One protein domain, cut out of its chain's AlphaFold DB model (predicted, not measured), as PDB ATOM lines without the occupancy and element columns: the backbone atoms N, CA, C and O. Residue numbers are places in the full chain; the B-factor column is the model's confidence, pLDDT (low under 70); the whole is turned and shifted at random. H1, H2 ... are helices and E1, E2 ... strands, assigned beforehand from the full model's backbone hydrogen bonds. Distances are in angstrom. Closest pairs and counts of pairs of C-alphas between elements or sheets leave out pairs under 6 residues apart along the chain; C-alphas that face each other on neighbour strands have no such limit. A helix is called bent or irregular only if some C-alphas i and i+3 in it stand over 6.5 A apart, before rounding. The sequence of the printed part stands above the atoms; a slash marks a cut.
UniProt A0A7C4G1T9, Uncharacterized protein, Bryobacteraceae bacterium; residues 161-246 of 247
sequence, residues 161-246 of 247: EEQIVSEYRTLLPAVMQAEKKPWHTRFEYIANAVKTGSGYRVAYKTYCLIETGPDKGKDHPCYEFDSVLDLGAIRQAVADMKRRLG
ATOM      1  N   GLU A 161     -24.566  57.223  -9.379       93.62
ATOM      2  CA  GLU A 161     -23.801  56.934  -8.160       93.62
ATOM      3  C   GLU A 161     -24.658  57.215  -6.918       93.62
ATOM      4  O   GLU A 161     -24.963  56.300  -6.151       93.62
ATOM      5  N   GLU A 162     -25.136  58.453  -6.761       94.50
ATOM      6  CA  GLU A 162     -25.884  58.847  -5.563       94.50
ATOM      7  C   GLU A 162     -27.305  58.257  -5.536       94.50
ATOM      8  O   GLU A 162     -27.827  57.998  -4.455       94.50
ATOM      9  N   GLN A 163     -27.921  57.944  -6.686       95.94
ATOM     10  CA  GLN A 163     -29.203  57.221  -6.719       95.94
ATOM     11  C   GLN A 163     -29.080  55.819  -6.098       95.94
ATOM     12  O   GLN A 163     -29.909  55.447  -5.268       95.94
ATOM     13  N   ILE A 164     -28.036  55.060  -6.450       96.50
ATOM     14  CA  ILE A 164     -27.788  53.716  -5.900       96.50
ATOM     15  C   ILE A 164     -27.491  53.790  -4.398       96.50
ATOM     16  O   ILE A 164     -27.986  52.974  -3.620       96.50
ATOM     17  N   VAL A 165     -26.711  54.785  -3.973       97.62
ATOM     18  CA  VAL A 165     -26.346  54.977  -2.565       97.62
ATOM     19  C   VAL A 165     -27.547  55.455  -1.731       97.62
ATOM     20  O   VAL A 165     -27.759  54.964  -0.625       97.62
ATOM     21  N   SER A 166     -28.382  56.350  -2.261       97.69
ATOM     22  CA  SER A 166     -29.633  56.795  -1.628       97.69
ATOM     23  C   SER A 166     -30.654  55.655  -1.502       97.69
ATOM     24  O   SER A 166     -31.278  55.474  -0.451       97.69
ATOM     25  N   GLU A 167     -30.766  54.812  -2.531       97.56
ATOM     26  CA  GLU A 167     -31.592  53.605  -2.487       97.56
ATOM     27  C   GLU A 167     -31.076  52.604  -1.439       97.56
ATOM     28  O   GLU A 167     -31.863  52.123  -0.623       97.56
ATOM     29  N   TYR A 168     -29.759  52.367  -1.360       98.12
ATOM     30  CA  TYR A 168     -29.153  51.569  -0.287       98.12
ATOM     31  C   TYR A 168     -29.511  52.116   1.101       98.12
ATOM     32  O   TYR A 168     -29.987  51.364   1.958       98.12
ATOM     33  N   ARG A 169     -29.344  53.432   1.312       98.31
ATOM     34  CA  ARG A 169     -29.655  54.095   2.590       98.31
ATOM     35  C   ARG A 169     -31.115  53.927   3.002       98.31
ATOM     36  O   ARG A 169     -31.387  53.813   4.195       98.31
ATOM     37  N   THR A 170     -32.020  53.898   2.026       98.00
ATOM     38  CA  THR A 170     -33.466  53.734   2.221       98.00
ATOM     39  C   THR A 170     -33.854  52.277   2.500       98.00
ATOM     40  O   THR A 170     -34.733  52.017   3.320       98.00
ATOM     41  N   LEU A 171     -33.195  51.311   1.849       97.81
ATOM     42  CA  LEU A 171     -33.495  49.882   1.990       97.81
ATOM     43  C   LEU A 171     -32.915  49.258   3.268       97.81
ATOM     44  O   LEU A 171     -33.586  48.421   3.876       97.81
ATOM     45  N   LEU A 172     -31.711  49.658   3.698       97.69
ATOM     46  CA  LEU A 172     -31.027  49.025   4.836       97.69
ATOM     47  C   LEU A 172     -31.880  49.013   6.126       97.69
ATOM     48  O   LEU A 172     -32.027  47.935   6.706       97.69
ATOM     49  N   PRO A 173     -32.518  50.120   6.568       97.88
ATOM     50  CA  PRO A 173     -33.359  50.097   7.766       97.88
ATOM     51  C   PRO A 173     -34.579  49.176   7.644       97.88
ATOM     52  O   PRO A 173     -34.964  48.539   8.624       97.88
ATOM     53  N   ALA A 174     -35.168  49.069   6.447       97.44
ATOM     54  CA  ALA A 174     -36.315  48.200   6.195       97.44
ATOM     55  C   ALA A 174     -35.927  46.713   6.259       97.44
ATOM     56  O   ALA A 174     -36.634  45.928   6.890       97.44
ATOM     57  N   VAL A 175     -34.781  46.329   5.683       96.94
ATOM     58  CA  VAL A 175     -34.267  44.949   5.764       96.94
ATOM     59  C   VAL A 175     -33.857  44.586   7.187       96.94
ATOM     60  O   VAL A 175     -34.250  43.530   7.677       96.94
ATOM     61  N   MET A 176     -33.148  45.470   7.896       96.44
ATOM     62  CA  MET A 176     -32.784  45.238   9.301       96.44
ATOM     63  C   MET A 176     -34.020  45.043  10.190       96.44
ATOM     64  O   MET A 176     -34.028  44.159  11.048       96.44
ATOM     65  N   GLN A 177     -35.087  45.816   9.962       96.00
ATOM     66  CA  GLN A 177     -36.350  45.666  10.685       96.00
ATOM     67  C   GLN A 177     -37.110  44.383  10.300       96.00
ATOM     68  O   GLN A 177     -37.690  43.756  11.184       96.00
ATOM     69  N   ALA A 178     -37.079  43.960   9.032       95.12
ATOM     70  CA  ALA A 178     -37.688  42.705   8.581       95.12
ATOM     71  C   ALA A 178     -36.939  41.459   9.095       95.12
ATOM     72  O   ALA A 178     -37.557  40.449   9.428       95.12
ATOM     73  N   GLU A 179     -35.611  41.523   9.214       92.44
ATOM     74  CA  GLU A 179     -34.780  40.415   9.706       92.44
ATOM     75  C   GLU A 179     -34.603  40.398  11.232       92.44
ATOM     76  O   GLU A 179     -33.971  39.472  11.768       92.44
ATOM     77  N   LYS A 180     -35.185  41.383  11.931       93.75
ATOM     78  CA  LYS A 180     -35.127  41.562  13.384       93.75
ATOM     79  C   LYS A 180     -35.541  40.285  14.119       93.75
ATOM     80  O   LYS A 180     -36.647  39.776  13.960       93.75
ATOM     81  N   LYS A 181     -34.639  39.763  14.952       92.00
ATOM     82  CA  LYS A 181     -34.900  38.579  15.778       92.00
ATOM     83  C   LYS A 181     -35.688  38.967  17.036       92.00
ATOM     84  O   LYS A 181     -35.521  40.097  17.492       92.00
ATOM     85  N   PRO A 182     -36.492  38.064  17.633       90.19
ATOM     86  CA  PRO A 182     -37.317  38.389  18.804       90.19
ATOM     87  C   PRO A 182     -36.533  38.954  19.998       90.19
ATOM     88  O   PRO A 182     -37.053  39.777  20.737       90.19
ATOM     89  N   TRP A 183     -35.271  38.545  20.151       85.56
ATOM     90  CA  TRP A 183     -34.363  38.995  21.210       85.56
ATOM     91  C   TRP A 183     -33.639  40.323  20.906       85.56
ATOM     92  O   TRP A 183     -32.934  40.836  21.773       85.56
ATOM     93  N   HIS A 184     -33.780  40.892  19.700       94.25
ATOM     94  CA  HIS A 184     -33.254  42.223  19.382       94.25
ATOM     95  C   HIS A 184     -34.224  43.305  19.873       94.25
ATOM     96  O   HIS A 184     -35.388  43.334  19.472       94.25
ATOM     97  N   THR A 185     -33.746  44.263  20.660       94.31
ATOM     98  CA  THR A 185     -34.540  45.403  21.140       94.31
ATOM     99  C   THR A 185     -34.548  46.537  20.122       94.31
ATOM    100  O   THR A 185     -35.611  46.905  19.612       94.31
ATOM    101  N   ARG A 186     -33.366  47.043  19.755       95.50
ATOM    102  CA  ARG A 186     -33.178  48.184  18.844       95.50
ATOM    103  C   ARG A 186     -31.964  48.026  17.923       95.50
ATOM    104  O   ARG A 186     -31.094  47.181  18.134       95.50
ATOM    105  N   PHE A 187     -31.919  48.889  16.914       96.69
ATOM    106  CA  PHE A 187     -30.788  49.072  16.006       96.69
ATOM    107  C   PHE A 187     -30.193  50.467  16.198       96.69
ATOM    108  O   PHE A 187     -30.920  51.413  16.501       96.69
ATOM    109  N   GLU A 188     -28.886  50.596  16.004       97.56
ATOM    110  CA  GLU A 188     -28.162  51.865  16.089       97.56
ATOM    111  C   GLU A 188     -27.274  52.015  14.852       97.56
ATOM    112  O   GLU A 188     -26.353  51.224  14.659       97.56
ATOM    113  N   TYR A 189     -27.568  52.988  13.987       97.06
ATOM    114  CA  TYR A 189     -26.839  53.206  12.734       97.06
ATOM    115  C   TYR A 189     -25.748  54.258  12.946       97.06
ATOM    116  O   TYR A 189     -26.043  55.432  13.146       97.06
ATOM    117  N   ILE A 190     -24.489  53.826  12.888       97.88
ATOM    118  CA  ILE A 190     -23.296  54.668  13.067       97.88
ATOM    119  C   ILE A 190     -22.880  55.294  11.729       97.88
ATOM    120  O   ILE A 190     -22.441  56.440  11.677       97.88
ATOM    121  N   ALA A 191     -23.032  54.548  10.633       97.88
ATOM    122  CA  ALA A 191     -22.848  55.032   9.270       97.88
ATOM    123  C   ALA A 191     -23.779  54.269   8.318       97.88
ATOM    124  O   ALA A 191     -23.797  53.040   8.315       97.88
ATOM    125  N   ASN A 192     -24.533  54.985   7.484       97.88
ATOM    126  CA  ASN A 192     -25.378  54.393   6.448       97.88
ATOM    127  C   ASN A 192     -24.876  54.858   5.071       97.88
ATOM    128  O   ASN A 192     -25.208  55.955   4.618       97.88
ATOM    129  N   ALA A 193     -23.993  54.060   4.467       97.50
ATOM    130  CA  ALA A 193     -23.271  54.365   3.230       97.50
ATOM    131  C   ALA A 193     -22.692  55.798   3.198       97.50
ATOM    132  O   ALA A 193     -23.021  56.620   2.337       97.50
ATOM    133  N   VAL A 194     -21.839  56.112   4.177       97.94
ATOM    134  CA  VAL A 194     -21.162  57.416   4.298       97.94
ATOM    135  C   VAL A 194     -19.868  57.388   3.486       97.94
ATOM    136  O   VAL A 194     -18.981  56.577   3.764       97.94
ATOM    137  N   LYS A 195     -19.750  58.252   2.469       97.31
ATOM    138  CA  LYS A 195     -18.601  58.253   1.552       97.31
ATOM    139  C   LYS A 195     -17.305  58.559   2.315       97.31
ATOM    140  O   LYS A 195     -17.193  59.587   2.974       97.31
ATOM    141  N   THR A 196     -16.361  57.624   2.267       96.56
ATOM    142  CA  THR A 196     -15.135  57.586   3.070       96.56
ATOM    143  C   THR A 196     -13.988  57.113   2.178       96.56
ATOM    144  O   THR A 196     -13.904  55.934   1.832       96.56
ATOM    145  N   GLY A 197     -13.110  58.034   1.769       94.88
ATOM    146  CA  GLY A 197     -12.057  57.736   0.795       94.88
ATOM    147  C   GLY A 197     -12.642  57.285  -0.549       94.88
ATOM    148  O   GLY A 197     -13.436  58.003  -1.152       94.88
ATOM    149  N   SER A 198     -12.256  56.093  -1.007       94.50
ATOM    150  CA  SER A 198     -12.715  55.478  -2.261       94.50
ATOM    151  C   SER A 198     -14.012  54.660  -2.148       94.50
ATOM    152  O   SER A 198     -14.455  54.107  -3.153       94.50
ATOM    153  N   GLY A 199     -14.623  54.555  -0.961       97.25
ATOM    154  CA  GLY A 199     -15.801  53.711  -0.730       97.25
ATOM    155  C   GLY A 199     -16.830  54.324   0.218       97.25
ATOM    156  O   GLY A 199     -16.817  55.519   0.503       97.25
ATOM    157  N   TYR A 200     -17.736  53.488   0.715       98.25
ATOM    158  CA  TYR A 200     -18.883  53.861   1.536       98.25
ATOM    159  C   TYR A 200     -18.866  53.080   2.849       98.25
ATOM    160  O   TYR A 200     -19.029  51.860   2.852       98.25
ATOM    161  N   ARG A 201     -18.687  53.775   3.977       98.19
ATOM    162  CA  ARG A 201     -18.748  53.151   5.300       98.19
ATOM    163  C   ARG A 201     -20.191  52.806   5.653       98.19
ATOM    164  O   ARG A 201     -21.072  53.670   5.617       98.19
ATOM    165  N   VAL A 202     -20.408  51.554   6.033       98.06
ATOM    166  CA  VAL A 202     -21.653  51.034   6.598       98.06
ATOM    167  C   VAL A 202     -21.320  50.463   7.968       98.06
ATOM    168  O   VAL A 202     -20.536  49.524   8.074       98.06
ATOM    169  N   ALA A 203     -21.908  51.038   9.013       97.81
ATOM    170  CA  ALA A 203     -21.661  50.653  10.391       97.81
ATOM    171  C   ALA A 203     -22.949  50.713  11.215       97.81
ATOM    172  O   ALA A 203     -23.661  51.722  11.186       97.81
ATOM    173  N   TYR A 204     -23.251  49.654  11.960       97.56
ATOM    174  CA  TYR A 204     -24.415  49.587  12.840       97.56
ATOM    175  C   TYR A 204     -24.209  48.599  13.994       97.56
ATOM    176  O   TYR A 204     -23.375  47.696  13.926       97.56
ATOM    177  N   LYS A 205     -25.014  48.747  15.048       97.75
ATOM    178  CA  LYS A 205     -25.103  47.806  16.171       97.75
ATOM    179  C   LYS A 205     -26.524  47.273  16.317       97.75
ATOM    180  O   LYS A 205     -27.491  47.995  16.052       97.75
ATOM    181  N   THR A 206     -26.661  46.029  16.767       96.88
ATOM    182  CA  THR A 206     -27.926  45.495  17.292       96.88
ATOM    183  C   THR A 206     -27.818  45.374  18.806       96.88
ATOM    184  O   THR A 206     -26.777  44.985  19.343       96.88
ATOM    185  N   TYR A 207     -28.897  45.736  19.493       96.75
ATOM    186  CA  TYR A 207     -29.012  45.615  20.941       96.75
ATOM    187  C   TYR A 207     -29.951  44.465  21.292       96.75
ATOM    188  O   TYR A 207     -30.901  44.177  20.559       96.75
ATOM    189  N   CYS A 208     -29.661  43.806  22.408       94.56
ATOM    190  CA  CYS A 208     -30.431  42.707  22.965       94.56
ATOM    191  C   CYS A 208     -30.782  43.006  24.424       94.56
ATOM    192  O   CYS A 208     -29.973  43.584  25.155       94.56
ATOM    193  N   LEU A 209     -31.957  42.548  24.857       91.69
ATOM    194  CA  LEU A 209     -32.347  42.599  26.263       91.69
ATOM    195  C   LEU A 209     -31.698  41.437  27.020       91.69
ATOM    196  O   LEU A 209     -31.792  40.286  26.593       91.69
ATOM    197  N   ILE A 210     -31.093  41.712  28.173       86.94
ATOM    198  CA  ILE A 210     -30.681  40.649  29.094       86.94
ATOM    199  C   ILE A 210     -31.903  40.199  29.909       86.94
ATOM    200  O   ILE A 210     -32.476  40.973  30.676       86.94
ATOM    201  N   GLU A 211     -32.317  38.939  29.762       87.44
ATOM    202  CA  GLU A 211     -33.508  38.395  30.438       87.44
ATOM    203  C   GLU A 211     -33.229  37.817  31.837       87.44
ATOM    204  O   GLU A 211     -34.160  37.644  32.629       87.44
ATOM    205  N   THR A 212     -31.972  37.506  32.167       86.81
ATOM    206  CA  THR A 212     -31.562  36.817  33.406       86.81
ATOM    207  C   THR A 212     -30.206  37.318  33.922       86.81
ATOM    208  O   THR A 212     -29.420  37.895  33.177       86.81
ATOM    209  N   GLY A 213     -29.916  37.102  35.210       90.69
ATOM    210  CA  GLY A 213     -28.673  37.563  35.846       90.69
ATOM    211  C   GLY A 213     -28.732  39.004  36.389       90.69
ATOM    212  O   GLY A 213     -29.805  39.610  36.408       90.69
ATOM    213  N   PRO A 214     -27.598  39.553  36.869       92.12
ATOM    214  CA  PRO A 214     -27.546  40.850  37.560       92.12
ATOM    215  C   PRO A 214     -27.809  42.053  36.641       92.12
ATOM    216  O   PRO A 214     -28.220  43.111  37.110       92.12
ATOM    217  N   ASP A 215     -27.609  41.887  35.334       88.94
ATOM    218  CA  ASP A 215     -27.851  42.907  34.310       88.94
ATOM    219  C   ASP A 215     -29.234  42.773  33.643       88.94
ATOM    220  O   ASP A 215     -29.490  43.381  32.603       88.94
ATOM    221  N   LYS A 216     -30.150  41.993  34.239       93.31
ATOM    222  CA  LYS A 216     -31.513  41.805  33.725       93.31
ATOM    223  C   LYS A 216     -32.219  43.142  33.472       93.31
ATOM    224  O   LYS A 216     -32.249  44.019  34.333       93.31
ATOM    225  N   GLY A 217     -32.841  43.262  32.302       88.25
ATOM    226  CA  GLY A 217     -33.564  44.456  31.865       88.25
ATOM    227  C   GLY A 217     -32.685  45.532  31.223       88.25
ATOM    228  O   GLY A 217     -33.224  46.537  30.763       88.25
ATOM    229  N   LYS A 218     -31.360  45.344  31.157       91.88
ATOM    230  CA  LYS A 218     -30.456  46.257  30.448       91.88
ATOM    231  C   LYS A 218     -30.368  45.919  28.961       91.88
ATOM    232  O   LYS A 218     -30.452  44.759  28.554       91.88
ATOM    233  N   ASP A 219     -30.151  46.969  28.179       93.00
ATOM    234  CA  ASP A 219     -30.007  46.956  26.727       93.00
ATOM    235  C   ASP A 219     -28.509  46.863  26.380       93.00
ATOM    236  O   ASP A 219     -27.761  47.814  26.612       93.00
ATOM    237  N   HIS A 220     -28.039  45.722  25.867       93.38
ATOM    238  CA  HIS A 220     -26.611  45.485  25.595       93.38
ATOM    239  C   HIS A 220     -26.335  45.271  24.099       93.38
ATOM    240  O   HIS A 220     -27.110  44.570  23.444       93.38
ATOM    241  N   PRO A 221     -25.233  45.816  23.542       94.12
ATOM    242  CA  PRO A 221     -24.852  45.556  22.159       94.12
ATOM    243  C   PRO A 221     -24.459  44.081  22.016       94.12
ATOM    244  O   PRO A 221     -23.549  43.600  22.691       94.12
ATOM    245  N   CYS A 222     -25.172  43.356  21.159       92.44
ATOM    246  CA  CYS A 222     -25.005  41.913  20.961       92.44
ATOM    247  C   CYS A 222     -24.479  41.550  19.566       92.44
ATOM    248  O   CYS A 222     -23.996  40.436  19.363       92.44
ATOM    249  N   TYR A 223     -24.513  42.493  18.623       92.75
ATOM    250  CA  TYR A 223     -23.808  42.413  17.348       92.75
ATOM    251  C   TYR A 223     -23.349  43.806  16.918       92.75
ATOM    252  O   TYR A 223     -24.087  44.781  17.064       92.75
ATOM    253  N   GLU A 224     -22.143  43.892  16.359       94.69
ATOM    254  CA  GLU A 224     -21.589  45.116  15.784       94.69
ATOM    255  C   GLU A 224     -21.064  44.815  14.377       94.69
ATOM    256  O   GLU A 224     -20.390  43.808  14.156       94.69
ATOM    257  N   PHE A 225     -21.383  45.692  13.430       95.12
ATOM    258  CA  PHE A 225     -20.920  45.649  12.050       95.12
ATOM    259  C   PHE A 225     -20.272  46.991  11.709       95.12
ATOM    260  O   PHE A 225     -20.854  48.040  11.981       95.12
ATOM    261  N   ASP A 226     -19.094  46.960  11.092       97.25
ATOM    262  CA  ASP A 226     -18.424  48.124  10.510       97.25
ATOM    263  C   ASP A 226     -17.630  47.650   9.290       97.25
ATOM    264  O   ASP A 226     -16.869  46.681   9.368       97.25
ATOM    265  N   SER A 227     -17.862  48.268   8.137       96.00
ATOM    266  CA  SER A 227     -17.244  47.889   6.869       96.00
ATOM    267  C   SER A 227     -17.222  49.069   5.901       96.00
ATOM    268  O   SER A 227     -18.045  49.979   6.001       96.00
ATOM    269  N   VAL A 228     -16.304  49.044   4.935       97.44
ATOM    270  CA  VAL A 228     -16.259  49.996   3.819       97.44
ATOM    271  C   VAL A 228     -16.513  49.223   2.531       97.44
ATOM    272  O   VAL A 228     -15.761  48.314   2.193       97.44
ATOM    273  N   LEU A 229     -17.588  49.583   1.833       95.94
ATOM    274  CA  LEU A 229     -18.055  48.931   0.612       95.94
ATOM    275  C   LEU A 229     -17.760  49.815  -0.606       95.94
ATOM    276  O   LEU A 229     -17.963  51.028  -0.554       95.94
ATOM    277  N   ASP A 230     -17.321  49.228  -1.716       97.25
ATOM    278  CA  ASP A 230     -17.286  49.929  -3.003       97.25
ATOM    279  C   ASP A 230     -18.691  50.032  -3.640       97.25
ATOM    280  O   ASP A 230     -19.669  49.445  -3.166       97.25
ATOM    281  N   LEU A 231     -18.811  50.795  -4.731       96.56
ATOM    282  CA  LEU A 231     -20.088  51.015  -5.421       96.56
ATOM    283  C   LEU A 231     -20.686  49.726  -6.029       96.56
ATOM    284  O   LEU A 231     -21.908  49.618  -6.150       96.56
ATOM    285  N   GLY A 232     -19.857  48.744  -6.393       95.50
ATOM    286  CA  GLY A 232     -20.297  47.429  -6.860       95.50
ATOM    287  C   GLY A 232     -20.908  46.606  -5.728       95.50
ATOM    288  O   GLY A 232     -22.013  46.085  -5.879       95.50
ATOM    289  N   ALA A 233     -20.251  46.574  -4.567       96.62
ATOM    290  CA  ALA A 233     -20.774  45.942  -3.358       96.62
ATOM    291  C   ALA A 233     -22.084  46.597  -2.871       96.62
ATOM    292  O   ALA A 233     -23.036  45.888  -2.540       96.62
ATOM    293  N   ILE A 234     -22.184  47.935  -2.904       97.81
ATOM    294  CA  ILE A 234     -23.437  48.659  -2.617       97.81
ATOM    295  C   ILE A 234     -24.537  48.269  -3.622       97.81
ATOM    296  O   ILE A 234     -25.654  47.954  -3.208       97.81
ATOM    297  N   ARG A 235     -24.239  48.234  -4.930       97.62
ATOM    298  CA  ARG A 235     -25.202  47.851  -5.984       97.62
ATOM    299  C   ARG A 235     -25.708  46.414  -5.817       97.62
ATOM    300  O   ARG A 235     -26.911  46.182  -5.933       97.62
ATOM    301  N   GLN A 236     -24.819  45.465  -5.522       96.62
ATOM    302  CA  GLN A 236     -25.194  44.074  -5.256       96.62
ATOM    303  C   GLN A 236     -26.093  43.978  -4.017       96.62
ATOM    304  O   GLN A 236     -27.156  43.359  -4.066       96.62
ATOM    305  N   ALA A 237     -25.718  44.659  -2.931       96.75
ATOM    306  CA  ALA A 237     -26.513  44.681  -1.712       96.75
ATOM    307  C   ALA A 237     -27.905  45.303  -1.930       96.75
ATOM    308  O   ALA A 237     -28.877  44.775  -1.400       96.75
ATOM    309  N   VAL A 238     -28.047  46.356  -2.748       97.81
ATOM    310  CA  VAL A 238     -29.364  46.896  -3.145       97.81
ATOM    311  C   VAL A 238     -30.232  45.827  -3.818       97.81
ATOM    312  O   VAL A 238     -31.396  45.676  -3.448       97.81
ATOM    313  N   ALA A 239     -29.680  45.058  -4.760       96.31
ATOM    314  CA  ALA A 239     -30.421  44.004  -5.456       96.31
ATOM    315  C   ALA A 239     -30.857  42.864  -4.514       96.31
ATOM    316  O   ALA A 239     -31.994  42.396  -4.588       96.31
ATOM    317  N   ASP A 240     -29.990  42.445  -3.588       96.44
ATOM    318  CA  ASP A 240     -30.332  41.415  -2.601       96.44
ATOM    319  C   ASP A 240     -31.308  41.926  -1.525       96.44
ATOM    320  O   ASP A 240     -32.188  41.177  -1.097       96.44
ATOM    321  N   MET A 241     -31.215  43.198  -1.119       98.06
ATOM    322  CA  MET A 241     -32.176  43.839  -0.211       98.06
ATOM    323  C   MET A 241     -33.567  43.969  -0.842       98.06
ATOM    324  O   MET A 241     -34.560  43.683  -0.174       98.06
ATOM    325  N   LYS A 242     -33.654  44.328  -2.129       97.25
ATOM    326  CA  LYS A 242     -34.913  44.327  -2.894       97.25
ATOM    327  C   LYS A 242     -35.550  42.937  -2.923       97.25
ATOM    328  O   LYS A 242     -36.668  42.777  -2.433       97.25
ATOM    329  N   ARG A 243     -34.783  41.911  -3.316       95.75
ATOM    330  CA  ARG A 243     -35.246  40.511  -3.346       95.75
ATOM    331  C   ARG A 243     -35.766  40.024  -1.984       95.75
ATOM    332  O   ARG A 243     -36.750  39.294  -1.940       95.75
ATOM    333  N   ARG A 244     -35.136  40.434  -0.875       93.25
ATOM    334  CA  ARG A 244     -35.571  40.108   0.502       93.25
ATOM    335  C   ARG A 244     -36.862  40.817   0.926       93.25
ATOM    336  O   ARG A 244     -37.576  40.292   1.772       93.25
ATOM    337  N   LEU A 245     -37.166  41.980   0.347       95.50
ATOM    338  CA  LEU A 245     -38.382  42.765   0.608       95.50
ATOM    339  C   LEU A 245     -39.507  42.527  -0.417       95.50
ATOM    340  O   LEU A 245     -40.526  43.211  -0.343       95.50
ATOM    341  N   GLY A 246     -39.332  41.605  -1.372       93.88
ATOM    342  CA  GLY A 246     -40.300  41.373  -2.451       93.88
ATOM    343  C   GLY A 246     -40.399  42.541  -3.442       93.88
ATOM    344  O   GLY A 246     -41.500  42.916  -3.837       93.88
TER     345      GLY A 246
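Overview. This is residues 161 to 246 of the 247 residues of an uncharacterized protein of Bryobacteraceae bacterium (UniProt A0A7C4G1T9). A long, twisted sheet of three strands, E1, E2 and E3, has two helices, H1 and H2, over one face, while its other face is bare. H1 runs along E1 and E2, H2 packs on H1, and the E2 to E3 link makes one end of the long axis. The printed part has 86 residues, with two named helices and three named strands that follow each other along the chain as H1 E1 E2 E3 H2; the sheet, in the order E1 - E2 - E3, is antiparallel, and the class is mixed, helices and strands. The whole is loose, radius of gyration of the C-alphas 14.9 A, spanning 48 by 32 by 14 A.

Arrangement. E1, residues 184 to 196, E2, residues 199 to 209, and E3, residues 219 to 229, form a meander, each strand the antiparallel neighbour of the one before. In the hairpin E1 and E2, N 190 and O 203 are within hydrogen-bond range at 2.8 A; in the hairpin E2 and E3, N 204 and O 225 are at 2.9 A. E3 bends by 52 degrees at residue 222. H1, residues 161 to 178, and H2, residues 231 to 244, are on the same face, making two layers, helices on one face of a sheet. H1, at a height over the sheet of 9.8 A, runs along the strands, at 6 degrees to E1 on the local plane; its closest C-alphas to E1 are Arg 169 and Asn 192, 5.8 A. H2, at a height of 12.4 A, is over E2. The helices touch, closest at the C-alphas of Tyr 168 and Val 238, 5.5 A, at a steep tilt of 39 degrees, the same way. Every O i to N i+4 pair is within hydrogen-bond range in H2, and 12 of 14 in H1.

Along the chain. E1 measures 28.8 A, E2 33.6 A, E3 28.8 A, H1 26.0 A and H2 19.8 A from first to last C-alpha. H1 begins at C-alpha 161 (-23.801, 56.934, -8.160), has a kink of 27 degrees near residue 171, and is only just irregular: C-alphas 170 and 173 are 6.6 A apart. H2 ends at C-alpha 244 (-35.571, 40.108, 0.502).

Size, cuts and confidence. The outline is only just flat, and the two C-alphas farthest apart, Glu 161 and Pro 214, are 48.6 A apart. The printed part has no cut; the E2 to E3 link, 9 residues, is short and the others are tight. Mean pLDDT of the printed part is 95.3, and no printed residue is under 70.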